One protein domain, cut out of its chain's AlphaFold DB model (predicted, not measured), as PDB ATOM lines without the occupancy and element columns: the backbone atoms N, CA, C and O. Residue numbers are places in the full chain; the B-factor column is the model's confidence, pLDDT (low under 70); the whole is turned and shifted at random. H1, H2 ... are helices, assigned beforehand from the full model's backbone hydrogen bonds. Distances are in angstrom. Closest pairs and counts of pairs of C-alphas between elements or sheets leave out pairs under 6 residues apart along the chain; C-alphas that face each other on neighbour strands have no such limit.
ATOM      1  N   ALA A  25      -3.878 -25.890 -37.103       82.81
ATOM      2  CA  ALA A  25      -4.275 -24.639 -36.460       82.81
ATOM      3  C   ALA A  25      -5.745 -24.650 -35.993       82.81
ATOM      4  O   ALA A  25      -6.056 -24.147 -34.912       82.81
ATOM      5  N   GLU A  26      -6.649 -25.252 -36.777       86.81
ATOM      6  CA  GLU A  26      -8.053 -25.408 -36.382       86.81
ATOM      7  C   GLU A  26      -8.179 -26.361 -35.191       86.81
ATOM      8  O   GLU A  26      -8.936 -26.082 -34.259       86.81
ATOM      9  N   TYR A  27      -7.399 -27.444 -35.189       87.75
ATOM     10  CA  TYR A  27      -7.356 -28.385 -34.077       87.75
ATOM     11  C   TYR A  27      -6.830 -27.748 -32.791       87.75
ATOM     12  O   TYR A  27      -7.491 -27.851 -31.762       87.75
ATOM     13  N   ILE A  28      -5.710 -27.024 -32.843       86.38
ATOM     14  CA  ILE A  28      -5.136 -26.324 -31.684       86.38
ATOM     15  C   ILE A  28      -6.159 -25.359 -31.076       86.38
ATOM     16  O   ILE A  28      -6.387 -25.371 -29.865       86.38
ATOM     17  N   ALA A  29      -6.824 -24.557 -31.911       90.75
ATOM     18  CA  ALA A  29      -7.837 -23.615 -31.448       90.75
ATOM     19  C   ALA A  29      -9.049 -24.326 -30.822       90.75
ATOM     20  O   ALA A  29      -9.571 -23.892 -29.791       90.75
ATOM     21  N   ALA A  30      -9.510 -25.418 -31.432       92.88
ATOM     22  CA  ALA A  30     -10.640 -26.182 -30.928       92.88
ATOM     23  C   ALA A  30     -10.306 -26.937 -29.630       92.88
ATOM     24  O   ALA A  30     -11.107 -26.932 -28.694       92.88
ATOM     25  N   PHE A  31      -9.104 -27.508 -29.536       91.25
ATOM     26  CA  PHE A  31      -8.591 -28.156 -28.335       91.25
ATOM     27  C   PHE A  31      -8.473 -27.163 -27.176       91.25
ATOM     28  O   PHE A  31      -8.951 -27.445 -26.081       91.25
ATOM     29  N   ALA A  32      -7.903 -25.975 -27.412       90.00
ATOM     30  CA  ALA A  32      -7.784 -24.943 -26.386       90.00
ATOM     31  C   ALA A  32      -9.155 -24.538 -25.822       90.00
ATOM     32  O   ALA A  32      -9.315 -24.424 -24.607       90.00
ATOM     33  N   LYS A  33     -10.169 -24.397 -26.688       94.12
ATOM     34  CA  LYS A  33     -11.554 -24.143 -26.262       94.12
ATOM     35  C   LYS A  33     -12.124 -25.291 -25.434       94.12
ATOM     36  O   LYS A  33     -12.686 -25.041 -24.372       94.12
ATOM     37  N   ALA A  34     -11.971 -26.531 -25.903       91.94
ATOM     38  CA  ALA A  34     -12.443 -27.717 -25.191       91.94
ATOM     39  C   ALA A  34     -11.808 -27.814 -23.799       91.94
ATOM     40  O   ALA A  34     -12.511 -28.041 -22.818       91.94
ATOM     41  N   ARG A  35     -10.490 -27.596 -23.711       91.69
ATOM     42  CA  ARG A  35      -9.719 -27.625 -22.465       91.69
ATOM     43  C   ARG A  35     -10.161 -26.519 -21.516       91.69
ATOM     44  O   ARG A  35     -10.425 -26.810 -20.358       91.69
ATOM     45  N   ALA A  36     -10.276 -25.280 -21.991       91.00
ATOM     46  CA  ALA A  36     -10.735 -24.163 -21.167       91.00
ATOM     47  C   ALA A  36     -12.133 -24.425 -20.589       91.00
ATOM     48  O   ALA A  36     -12.348 -24.224 -19.397       91.00
ATOM     49  N   TYR A  37     -13.055 -24.938 -21.414       91.56
ATOM     50  CA  TYR A  37     -14.385 -25.315 -20.947       91.56
ATOM     51  C   TYR A  37     -14.325 -26.445 -19.915       91.56
ATOM     52  O   TYR A  37     -14.894 -26.299 -18.839       91.56
ATOM     53  N   ALA A  38     -13.626 -27.543 -20.219       89.38
ATOM     54  CA  ALA A  38     -13.520 -28.690 -19.323       89.38
ATOM     55  C   ALA A  38     -12.947 -28.281 -17.961       89.38
ATOM     56  O   ALA A  38     -13.523 -28.628 -16.942       89.38
ATOM     57  N   LEU A  39     -11.880 -27.473 -17.943       87.62
ATOM     58  CA  LEU A  39     -11.273 -26.961 -16.713       87.62
ATOM     59  C   LEU A  39     -12.226 -26.092 -15.887       87.62
ATOM     60  O   LEU A  39     -12.223 -26.187 -14.664       87.62
ATOM     61  N   ALA A  40     -13.028 -25.252 -16.543       87.88
ATOM     62  CA  ALA A  40     -13.988 -24.384 -15.866       87.88
ATOM     63  C   ALA A  40     -15.185 -25.145 -15.264       87.88
ATOM     64  O   ALA A  40     -15.850 -24.602 -14.390       87.88
ATOM     65  N   HIS A  41     -15.439 -26.379 -15.710       87.06
ATOM     66  CA  HIS A  41     -16.619 -27.174 -15.344       87.06
ATOM     67  C   HIS A  41     -16.231 -28.576 -14.833       87.06
ATOM     68  O   HIS A  41     -16.998 -29.530 -14.960       87.06
ATOM     69  N   LEU A  42     -15.018 -28.720 -14.278       79.81
ATOM     70  CA  LEU A  42     -14.545 -29.988 -13.718       79.81
ATOM     71  C   LEU A  42     -15.455 -30.442 -12.575       79.81
ATOM     72  O   LEU A  42     -15.664 -29.706 -11.611       79.81
ATOM     73  N   GLY A  43     -15.924 -31.686 -12.649       71.00
ATOM     74  CA  GLY A  43     -16.717 -32.299 -11.583       71.00
ATOM     75  C   GLY A  43     -18.195 -31.907 -11.563       71.00
ATOM     76  O   GLY A  43     -18.880 -32.238 -10.598       71.00
ATOM     77  N   GLU A  44     -18.709 -31.242 -12.603       81.44
ATOM     78  CA  GLU A  44     -20.158 -31.127 -12.787       81.44
ATOM     79  C   GLU A  44     -20.790 -32.517 -12.978       81.44
ATOM     80  O   GLU A  44     -20.318 -33.318 -13.782       81.44
ATOM     81  N   GLU A  45     -21.888 -32.804 -12.269       74.50
ATOM     82  CA  GLU A  45     -22.566 -34.111 -12.347       74.50
ATOM     83  C   GLU A  45     -23.175 -34.403 -13.729       74.50
ATOM     84  O   GLU A  45     -23.348 -35.565 -14.096       74.50
ATOM     85  N   GLN A  46     -23.524 -33.367 -14.500       75.38
ATOM     86  CA  GLN A  46     -24.146 -33.505 -15.823       75.38
ATOM     87  C   GLN A  46     -23.583 -32.486 -16.822       75.38
ATOM     88  O   GLN A  46     -24.252 -31.500 -17.150       75.38
ATOM     89  N   PRO A  47     -22.365 -32.708 -17.341       74.38
ATOM     90  CA  PRO A  47     -21.765 -31.791 -18.292       74.38
ATOM     91  C   PRO A  47     -22.538 -31.790 -19.619       74.38
ATOM     92  O   PRO A  47     -22.970 -32.829 -20.133       74.38
ATOM     93  N   LEU A  48     -22.679 -30.607 -20.221       90.00
ATOM     94  CA  LEU A  48     -23.142 -30.488 -21.603       90.00
ATOM     95  C   LEU A  48     -22.192 -31.242 -22.548       90.00
ATOM     96  O   LEU A  48     -20.984 -31.323 -22.318       90.00
ATOM     97  N   SER A  49     -22.731 -31.748 -23.662       93.06
ATOM     98  CA  SER A  49     -21.880 -32.348 -24.691       93.06
ATOM     99  C   SER A  49     -20.895 -31.320 -25.235       93.06
ATOM    100  O   SER A  49     -21.235 -30.142 -25.384       93.06
ATOM    101  N   CYS A  50     -19.703 -31.762 -25.635       93.00
ATOM    102  CA  CYS A  50     -18.667 -30.839 -26.089       93.00
ATOM    103  C   CYS A  50     -19.135 -29.985 -27.280       93.00
ATOM    104  O   CYS A  50     -18.829 -28.799 -27.388       93.00
ATOM    105  N   ARG A  51     -19.999 -30.552 -28.131       94.56
ATOM    106  CA  ARG A  51     -20.686 -29.831 -29.210       94.56
ATOM    107  C   ARG A  51     -21.518 -28.641 -28.730       94.56
ATOM    108  O   ARG A  51     -21.531 -27.619 -29.415       94.56
ATOM    109  N   ARG A  52     -22.236 -28.772 -27.614       94.44
ATOM    110  CA  ARG A  52     -23.014 -27.673 -27.022       94.44
ATOM    111  C   ARG A  52     -22.115 -26.666 -26.311       94.44
ATOM    112  O   ARG A  52     -22.383 -25.476 -26.403       94.44
ATOM    113  N   SER A  53     -21.042 -27.135 -25.686       92.94
ATOM    114  CA  SER A  53     -20.132 -26.311 -24.890       92.94
ATOM    115  C   SER A  53     -19.255 -25.370 -25.720       92.94
ATOM    116  O   SER A  53     -19.145 -24.192 -25.402       92.94
ATOM    117  N   ILE A  54     -18.631 -25.868 -26.797       94.56
ATOM    118  CA  ILE A  54     -17.656 -25.088 -27.593       94.56
ATOM    119  C   ILE A  54     -18.110 -24.801 -29.029       94.56
ATOM    120  O   ILE A  54     -17.372 -24.204 -29.819       94.56
ATOM    121  N   GLY A  55     -19.331 -25.215 -29.370       95.38
ATOM    122  CA  GLY A  55     -19.926 -25.067 -30.694       95.38
ATOM    123  C   GLY A  55     -19.604 -26.219 -31.649       95.38
ATOM    124  O   GLY A  55     -18.576 -26.891 -31.558       95.38
ATOM    125  N   ALA A  56     -20.499 -26.433 -32.619       92.19
ATOM    126  CA  ALA A  56     -20.485 -27.614 -33.484       92.19
ATOM    127  C   ALA A  56     -19.212 -27.779 -34.318       92.19
ATOM    128  O   ALA A  56     -18.683 -28.885 -34.386       92.19
ATOM    129  N   ARG A  57     -18.707 -26.692 -34.913       91.38
ATOM    130  CA  ARG A  57     -17.495 -26.737 -35.740       91.38
ATOM    131  C   ARG A  57     -16.245 -27.044 -34.917       91.38
ATOM    132  O   ARG A  57     -15.430 -27.847 -35.335       91.38
ATOM    133  N   ALA A  58     -16.079 -26.415 -33.754       92.62
ATOM    134  CA  ALA A  58     -14.907 -26.672 -32.922       92.62
ATOM    135  C   ALA A  58     -14.946 -28.103 -32.366       92.62
ATOM    136  O   ALA A  58     -13.964 -28.836 -32.447       92.62
ATOM    137  N   ALA A  59     -16.108 -28.541 -31.881       93.12
ATOM    138  CA  ALA A  59     -16.262 -29.898 -31.381       93.12
ATOM    139  C   ALA A  59     -16.035 -30.960 -32.463       93.12
ATOM    140  O   ALA A  59     -15.424 -31.979 -32.157       93.12
ATOM    141  N   SER A  60     -16.472 -30.743 -33.713       91.88
ATOM    142  CA  SER A  60     -16.245 -31.719 -34.788       91.88
ATOM    143  C   SER A  60     -14.760 -31.954 -35.042       91.88
ATOM    144  O   SER A  60     -14.368 -33.098 -35.220       91.88
ATOM    145  N   VAL A  61     -13.936 -30.905 -34.980       91.44
ATOM    146  CA  VAL A  61     -12.484 -31.006 -35.186       91.44
ATOM    147  C   VAL A  61     -11.837 -31.893 -34.113       91.44
ATOM    148  O   VAL A  61     -11.102 -32.825 -34.428       91.44
ATOM    149  N   VAL A  62     -12.142 -31.644 -32.835       90.81
ATOM    150  CA  VAL A  62     -11.558 -32.398 -31.708       90.81
ATOM    151  C   VAL A  62     -12.100 -33.831 -31.655       90.81
ATOM    152  O   VAL A  62     -11.342 -34.773 -31.421       90.81
ATOM    153  N   LEU A  63     -13.398 -34.017 -31.912       90.56
ATOM    154  CA  LEU A  63     -14.027 -35.338 -31.982       90.56
ATOM    155  C   LEU A  63     -13.469 -36.167 -33.137       90.56
ATOM    156  O   LEU A  63     -13.175 -37.341 -32.934       90.56
ATOM    157  N   GLN A  64     -13.300 -35.567 -34.318       88.19
ATOM    158  CA  GLN A  64     -12.709 -36.245 -35.466       88.19
ATOM    159  C   GLN A  64     -11.287 -36.685 -35.137       88.19
ATOM    160  O   GLN A  64     -10.973 -37.861 -35.284       88.19
ATOM    161  N   ARG A  65     -10.474 -35.794 -34.554       86.50
ATOM    162  CA  ARG A  65      -9.116 -36.161 -34.152       86.50
ATOM    163  C   ARG A  65      -9.105 -37.311 -33.150       86.50
ATOM    164  O   ARG A  65      -8.289 -38.218 -33.274       86.50
ATOM    165  N   CYS A  66     -10.028 -37.306 -32.188       87.06
ATOM    166  CA  CYS A  66     -10.177 -38.412 -31.249       87.06
ATOM    167  C   CYS A  66     -10.525 -39.720 -31.962       87.06
ATOM    168  O   CYS A  66      -9.951 -40.763 -31.659       87.06
ATOM    169  N   LEU A  67     -11.457 -39.674 -32.913       85.12
ATOM    170  CA  LEU A  67     -11.846 -40.839 -33.697       85.12
ATOM    171  C   LEU A  67     -10.661 -41.400 -34.484       85.12
ATOM    172  O   LEU A  67     -10.434 -42.609 -34.407       85.12
ATOM    173  N   ASP A  68      -9.890 -40.531 -35.139       81.50
ATOM    174  CA  ASP A  68      -8.723 -40.898 -35.940       81.50
ATOM    175  C   ASP A  68      -7.685 -41.659 -35.106       81.50
ATOM    176  O   ASP A  68      -7.187 -42.701 -35.531       81.50
ATOM    177  N   VAL A  69      -7.393 -41.184 -33.889       79.06
ATOM    178  CA  VAL A  69      -6.404 -41.828 -33.005       79.06
ATOM    179  C   VAL A  69      -6.974 -43.003 -32.209       79.06
ATOM    180  O   VAL A  69      -6.218 -43.841 -31.723       79.06
ATOM    181  N   SER A  70      -8.301 -43.088 -32.056       74.44
ATOM    182  CA  SER A  70      -8.915 -44.081 -31.171       74.44
ATOM    183  C   SER A  70      -8.862 -45.510 -31.691       74.44
ATOM    184  O   SER A  70      -8.815 -46.398 -30.847       74.44
ATOM    185  N   ALA A  71      -8.852 -45.713 -33.021       61.47
ATOM    186  CA  ALA A  71      -8.774 -46.950 -33.834       61.47
ATOM    187  C   ALA A  71      -9.580 -48.206 -33.382       61.47
ATOM    188  O   ALA A  71     -10.189 -48.882 -34.209       61.47
ATOM    189  N   SER A  72      -9.658 -48.520 -32.089       56.16
ATOM    190  CA  SER A  72     -10.474 -49.537 -31.421       56.16
ATOM    191  C   SER A  72     -11.920 -49.077 -31.186       56.16
ATOM    192  O   SER A  72     -12.188 -47.969 -30.729       56.16
ATOM    193  N   SER A  73     -12.890 -49.950 -31.475       57.19
ATOM    194  CA  SER A  73     -14.334 -49.658 -31.457       57.19
ATOM    195  C   SER A  73     -14.993 -49.584 -30.080       57.19
ATOM    196  O   SER A  73     -16.130 -49.128 -30.005       57.19
ATOM    197  N   ARG A  74     -14.325 -49.995 -28.995       61.91
ATOM    198  CA  ARG A  74     -14.989 -50.084 -27.679       61.91
ATOM    199  C   ARG A  74     -15.055 -48.756 -26.920       61.91
ATOM    200  O   ARG A  74     -16.026 -48.541 -26.210       61.91
ATOM    201  N   ASN A  75     -14.082 -47.859 -27.116       65.56
ATOM    202  CA  ASN A  75     -13.931 -46.614 -26.342       65.56
ATOM    203  C   ASN A  75     -13.822 -45.362 -27.233       65.56
ATOM    204  O   ASN A  75     -13.103 -44.419 -26.909       65.56
ATOM    205  N   LYS A  76     -14.515 -45.348 -28.376       76.81
ATOM    206  CA  LYS A  76     -14.484 -44.214 -29.313       76.81
ATOM    207  C   LYS A  76     -15.095 -42.953 -28.696       76.81
ATOM    208  O   LYS A  76     -15.994 -43.035 -27.855       76.81
ATOM    209  N   CYS A  77     -14.632 -41.787 -29.143       86.56
ATOM    210  CA  CYS A  77     -15.311 -40.527 -28.864       86.56
ATOM    211  C   CYS A  77     -16.674 -40.478 -29.568       86.56
ATOM    212  O   CYS A  77     -16.811 -40.875 -30.724       86.56
ATOM    213  N   MET A  78     -17.685 -39.980 -28.867       88.56
ATOM    214  CA  MET A  78     -19.064 -39.865 -29.322       88.56
ATOM    215  C   MET A  78     -19.510 -38.397 -29.320       88.56
ATOM    216  O   MET A  78     -19.121 -37.631 -28.442       88.56
ATOM    217  N   PRO A  79     -20.427 -37.994 -30.219       87.62
ATOM    218  CA  PRO A  79     -20.943 -36.620 -30.261       87.62
ATOM    219  C   PRO A  79     -21.646 -36.137 -28.981       87.62
ATOM    220  O   PRO A  79     -21.858 -34.936 -28.812       87.62
ATOM    221  N   ARG A  80     -22.063 -37.072 -28.119       89.50
ATOM    222  CA  ARG A  80     -22.727 -36.796 -26.838       89.50
ATOM    223  C   ARG A  80     -21.761 -36.598 -25.671       89.50
ATOM    224  O   ARG A  80     -22.206 -36.133 -24.633       89.50
ATOM    225  N   ASP A  81     -20.494 -36.958 -25.841       90.38
ATOM    226  CA  ASP A  81     -19.508 -36.899 -24.767       90.38
ATOM    227  C   ASP A  81     -19.233 -35.447 -24.354       90.38
ATOM    228  O   ASP A  81     -19.248 -34.532 -25.192       90.38
ATOM    229  N   GLY A  82     -18.983 -35.236 -23.059       92.19
ATOM    230  CA  GLY A  82     -18.528 -33.952 -22.539       92.19
ATOM    231  C   GLY A  82     -17.121 -33.624 -23.042       92.19
ATOM    232  O   GLY A  82     -16.383 -34.507 -23.486       92.19
ATOM    233  N   CYS A  83     -16.725 -32.347 -22.995       92.19
ATOM    234  CA  CYS A  83     -15.371 -31.985 -23.432       92.19
ATOM    235  C   CYS A  83     -14.296 -32.697 -22.603       92.19
ATOM    236  O   CYS A  83     -13.322 -33.161 -23.182       92.19
ATOM    237  N   GLU A  84     -14.486 -32.849 -21.291       90.06
ATOM    238  CA  GLU A  84     -13.552 -33.585 -20.432       90.06
ATOM    239  C   GLU A  84     -13.321 -35.016 -20.935       90.06
ATOM    240  O   GLU A  84     -12.178 -35.400 -21.184       90.06
ATOM    241  N   ASP A  85     -14.388 -35.777 -21.199       89.56
ATOM    242  CA  ASP A  85     -14.247 -37.174 -21.613       89.56
ATOM    243  C   ASP A  85     -13.590 -37.334 -22.988       89.56
ATOM    244  O   ASP A  85     -12.881 -38.316 -23.237       89.56
ATOM    245  N   VAL A  86     -13.857 -36.401 -23.909       90.38
ATOM    246  CA  VAL A  86     -13.240 -36.388 -25.244       90.38
ATOM    247  C   VAL A  86     -11.738 -36.152 -25.117       90.38
ATOM    248  O   VAL A  86     -10.945 -36.875 -25.720       90.38
ATOM    249  N   LEU A  87     -11.336 -35.172 -24.305       89.00
ATOM    250  CA  LEU A  87      -9.928 -34.831 -24.089       89.00
ATOM    251  C   LEU A  87      -9.192 -35.940 -23.332       89.00
ATOM    252  O   LEU A  87      -8.065 -36.285 -23.686       89.00
ATOM    253  N   GLN A  88      -9.847 -36.555 -22.346       85.12
ATOM    254  CA  GLN A  88      -9.319 -37.690 -21.594       85.12
ATOM    255  C   GLN A  88      -9.042 -38.891 -22.512       85.12
ATOM    256  O   GLN A  88      -8.001 -39.542 -22.388       85.12
ATOM    257  N   ARG A  89      -9.949 -39.177 -23.456       85.56
ATOM    258  CA  ARG A  89      -9.773 -40.239 -24.459       85.56
ATOM    259  C   ARG A  89      -8.687 -39.910 -25.470       85.56
ATOM    260  O   ARG A  89      -7.835 -40.762 -25.708       85.56
ATOM    261  N   LEU A  90      -8.677 -38.692 -26.015       84.69
ATOM    262  CA  LEU A  90      -7.591 -38.206 -26.876       84.69
ATOM    263  C   LEU A  90      -6.240 -38.453 -26.222       84.69
ATOM    264  O   LEU A  90      -5.360 -39.066 -26.819       84.69
ATOM    265  N   PHE A  91      -6.106 -38.051 -24.963       79.81
ATOM    266  CA  PHE A  91      -4.885 -38.289 -24.227       79.81
ATOM    267  C   PHE A  91      -4.549 -39.776 -24.090       79.81
ATOM    268  O   PHE A  91      -3.419 -40.174 -24.360       79.81
ATOM    269  N   TRP A  92      -5.517 -40.597 -23.679       78.50
ATOM    270  CA  TRP A  92      -5.294 -42.027 -23.488       78.50
ATOM    271  C   TRP A  92      -4.805 -42.716 -24.770       78.50
ATOM    272  O   TRP A  92      -3.916 -43.563 -24.719       78.50
ATOM    273  N   HIS A  93      -5.347 -42.314 -25.920       78.44
ATOM    274  CA  HIS A  93      -4.941 -42.826 -27.225       78.44
ATOM    275  C   HIS A  93      -3.595 -42.257 -27.701       78.44
ATOM    276  O   HIS A  93      -2.852 -42.945 -28.400       78.44
ATOM    277  N   CYS A  94      -3.229 -41.049 -27.275       75.94
ATOM    278  CA  CYS A  94      -1.980 -40.379 -27.638       75.94
ATOM    279  C   CYS A  94      -0.921 -40.538 -26.560       75.94
ATOM    280  O   CYS A  94      -0.483 -39.587 -25.911       75.94
ATOM    281  N   SER A  95      -0.486 -41.779 -26.422       61.12
ATOM    282  CA  SER A  95       0.319 -42.324 -25.330       61.12
ATOM    283  C   SER A  95       1.743 -41.738 -25.172       61.12
ATOM    284  O   SER A  95       2.485 -42.205 -24.314       61.12
ATOM    285  N   PHE A  96       2.130 -40.706 -25.942       53.34
ATOM    286  CA  PHE A  96       3.532 -40.262 -26.115       53.34
ATOM    287  C   PHE A  96       3.797 -38.775 -26.045       53.34
ATOM    288  O   PHE A  96       4.930 -38.326 -26.232       53.34
ATOM    289  N   TRP A  97       2.755 -37.990 -25.852       60.66
ATOM    290  CA  TRP A  97       2.841 -36.613 -26.257       60.66
ATOM    291  C   TRP A  97       3.388 -35.704 -25.133       60.66
ATOM    292  O   TRP A  97       3.009 -35.825 -23.969       60.66
ATOM    293  N   LYS A  98       4.303 -34.794 -25.501       51.34
ATOM    294  CA  LYS A  98       4.908 -33.765 -24.638       51.34
ATOM    295  C   LYS A  98       4.578 -32.374 -25.210       51.34
ATOM    296  O   LYS A  98       5.137 -32.011 -26.239       51.34
ATOM    297  N   GLY A  99       3.700 -31.600 -24.564       61.91
ATOM    298  CA  GLY A  99       3.383 -30.204 -24.942       61.91
ATOM    299  C   GLY A  99       2.114 -29.646 -24.265       61.91
ATOM    300  O   GLY A  99       1.724 -30.160 -23.216       61.91
ATOM    301  N   ASP A 100       1.403 -28.695 -24.915       67.50
ATOM    302  CA  ASP A 100       0.076 -28.164 -24.480       67.50
ATOM    303  C   ASP A 100      -1.205 -28.604 -25.257       67.50
ATOM    304  O   ASP A 100      -2.308 -28.486 -24.718       67.50
ATOM    305  N   VAL A 101      -1.074 -29.175 -26.467       74.56
ATOM    306  CA  VAL A 101      -2.140 -29.827 -27.268       74.56
ATOM    307  C   VAL A 101      -1.849 -31.311 -27.641       74.56
ATOM    308  O   VAL A 101      -1.054 -31.552 -28.551       74.56
ATOM    309  N   PRO A 102      -2.500 -32.320 -27.025       74.88
ATOM    310  CA  PRO A 102      -2.292 -33.737 -27.321       74.88
ATOM    311  C   PRO A 102      -2.633 -34.055 -28.777       74.88
ATOM    312  O   PRO A 102      -3.554 -33.469 -29.333       74.88
ATOM    313  N   CYS A 103      -1.952 -35.029 -29.382       74.38
ATOM    314  CA  CYS A 103      -2.310 -35.567 -30.702       74.38
ATOM    315  C   CYS A 103      -2.305 -34.542 -31.858       74.38
ATOM    316  O   CYS A 103      -3.309 -34.414 -32.559       74.38
ATOM    317  N   VAL A 104      -1.208 -33.829 -32.118       73.56
ATOM    318  CA  VAL A 104      -1.070 -33.086 -33.395       73.56
ATOM    319  C   VAL A 104      -0.976 -34.053 -34.579       73.56
ATOM    320  O   VAL A 104      -0.705 -35.241 -34.370       73.56
ATOM    321  N   TYR A 105      -1.279 -33.595 -35.794       69.00
ATOM    322  CA  TYR A 105      -1.210 -34.454 -36.973       69.00
ATOM    323  C   TYR A 105       0.238 -34.926 -37.236       69.00
ATOM    324  O   TYR A 105       1.185 -34.262 -36.800       69.00
ATOM    325  N   PRO A 106       0.445 -36.104 -37.861       61.00
ATOM    326  CA  PRO A 106       1.785 -36.658 -38.090       61.00
ATOM    327  C   PRO A 106       2.736 -35.705 -38.827       61.00
ATOM    328  O   PRO A 106       3.914 -35.633 -38.485       61.00
ATOM    329  N   GLU A 107       2.219 -34.939 -39.788       61.47
ATOM    330  CA  GLU A 107       2.944 -33.916 -40.547       61.47
ATOM    331  C   GLU A 107       3.530 -32.791 -39.676       61.47
ATOM    332  O   GLU A 107       4.481 -32.136 -40.093       61.47
ATOM    333  N   ASP A 108       3.038 -32.617 -38.447       61.88
ATOM    334  CA  ASP A 108       3.507 -31.601 -37.498       61.88
ATOM    335  C   ASP A 108       4.471 -32.156 -36.434       61.88
ATOM    336  O   ASP A 108       4.721 -31.509 -35.415       61.88
ATOM    337  N   GLY A 109       5.009 -33.365 -36.635       53.75
ATOM    338  CA  GLY A 109       6.006 -33.966 -35.742       53.75
ATOM    339  C   GLY A 109       5.436 -34.846 -34.623       53.75
ATOM    340  O   GLY A 109       6.130 -35.132 -33.646       53.75
TER     341      GLY A 109
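This is residues 25 to 109 of the 128 residues of an uncharacterized protein of Methylobacterium sp. Leaf456 (UniProt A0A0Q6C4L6). Two helices, H3 and H4, lie side by side and run the same way, and the longest helix, H1, crosses both of them near their starting ends. The short helix H2 packs beside H1 at that same end, while the long link from H3, residues 71 to 82, folds back to the start of H4, and a tail with no named element, residues 94 to 109, follows H4. The printed part has 85 residues with four named helices, in the order H1 H2 H3 H4, and no named strand; the class is all helix, with 47 residues in the helices. The whole is compact, with a radius of gyration of the C-alphas of 11.9 A, and spans 35 by 28 by 22 A.

Begin with H1, residues 25 to 40, and look at Ala 30. There H1 touches H3, residues 56 to 70: the closest C-alphas, of Ala 30 and Ala 58, are 4.7 A apart, and the lines are about perpendicular at 82 degrees. Further along, residues 34 to 39 of H1 touch H4, residues 83 to 93, the closest C-alphas being those of Ala 38 and Glu 84, 5.0 A apart; these helices run opposite ways at a steep tilt of 60 degrees. H3 and H4 touch at a shallow tilt of 25 degrees, the same way, closest at the C-alphas of Cys 66 and Leu 90, 5.1 A apart. With one shallow pair among these three, the helix packing is mostly crossed, but only just. H2, residues 50 to 54, touches residues 30 to 37 of H1, and the closest C-alphas, of Ala 34 and Ile 54, are 6.3 A apart. H2 and H3 touch only at the corner, where the C-alphas of Arg 51 and Ala 59 come closest at 4.9 A. H2 only just touches H4, with 3 pairs of C-alphas within 8 A, the closest those of Cys 50 and Cys 83 at 4.4 A. In H1, H2, H3 and H4 every O i to N i+4 pair is within hydrogen-bond range.

Find C-alpha 25 at (-4.275, -24.639, -36.460); from there H1 runs 22.8 A to C-alpha 40. H2 is 6.0 A long. H3 starts at C-alpha 56, (-20.485, -27.614, -33.484), and runs 20.3 A. H4 runs 15.5 A and ends at C-alpha 93, (-4.941, -42.826, -27.225).

The C-alphas farthest apart, of Glu 45 and Glu 107, are 38.0 A apart. The printed part has no cut; the link H3 to H4, residues 71 to 82, is long, H1 to H2 is short and H2 to H3 is tight. The mean pLDDT of the printed part is 81.6, and confidence is low, under 70, at residues 71 to 75, 95 to 100 and 105 to 109.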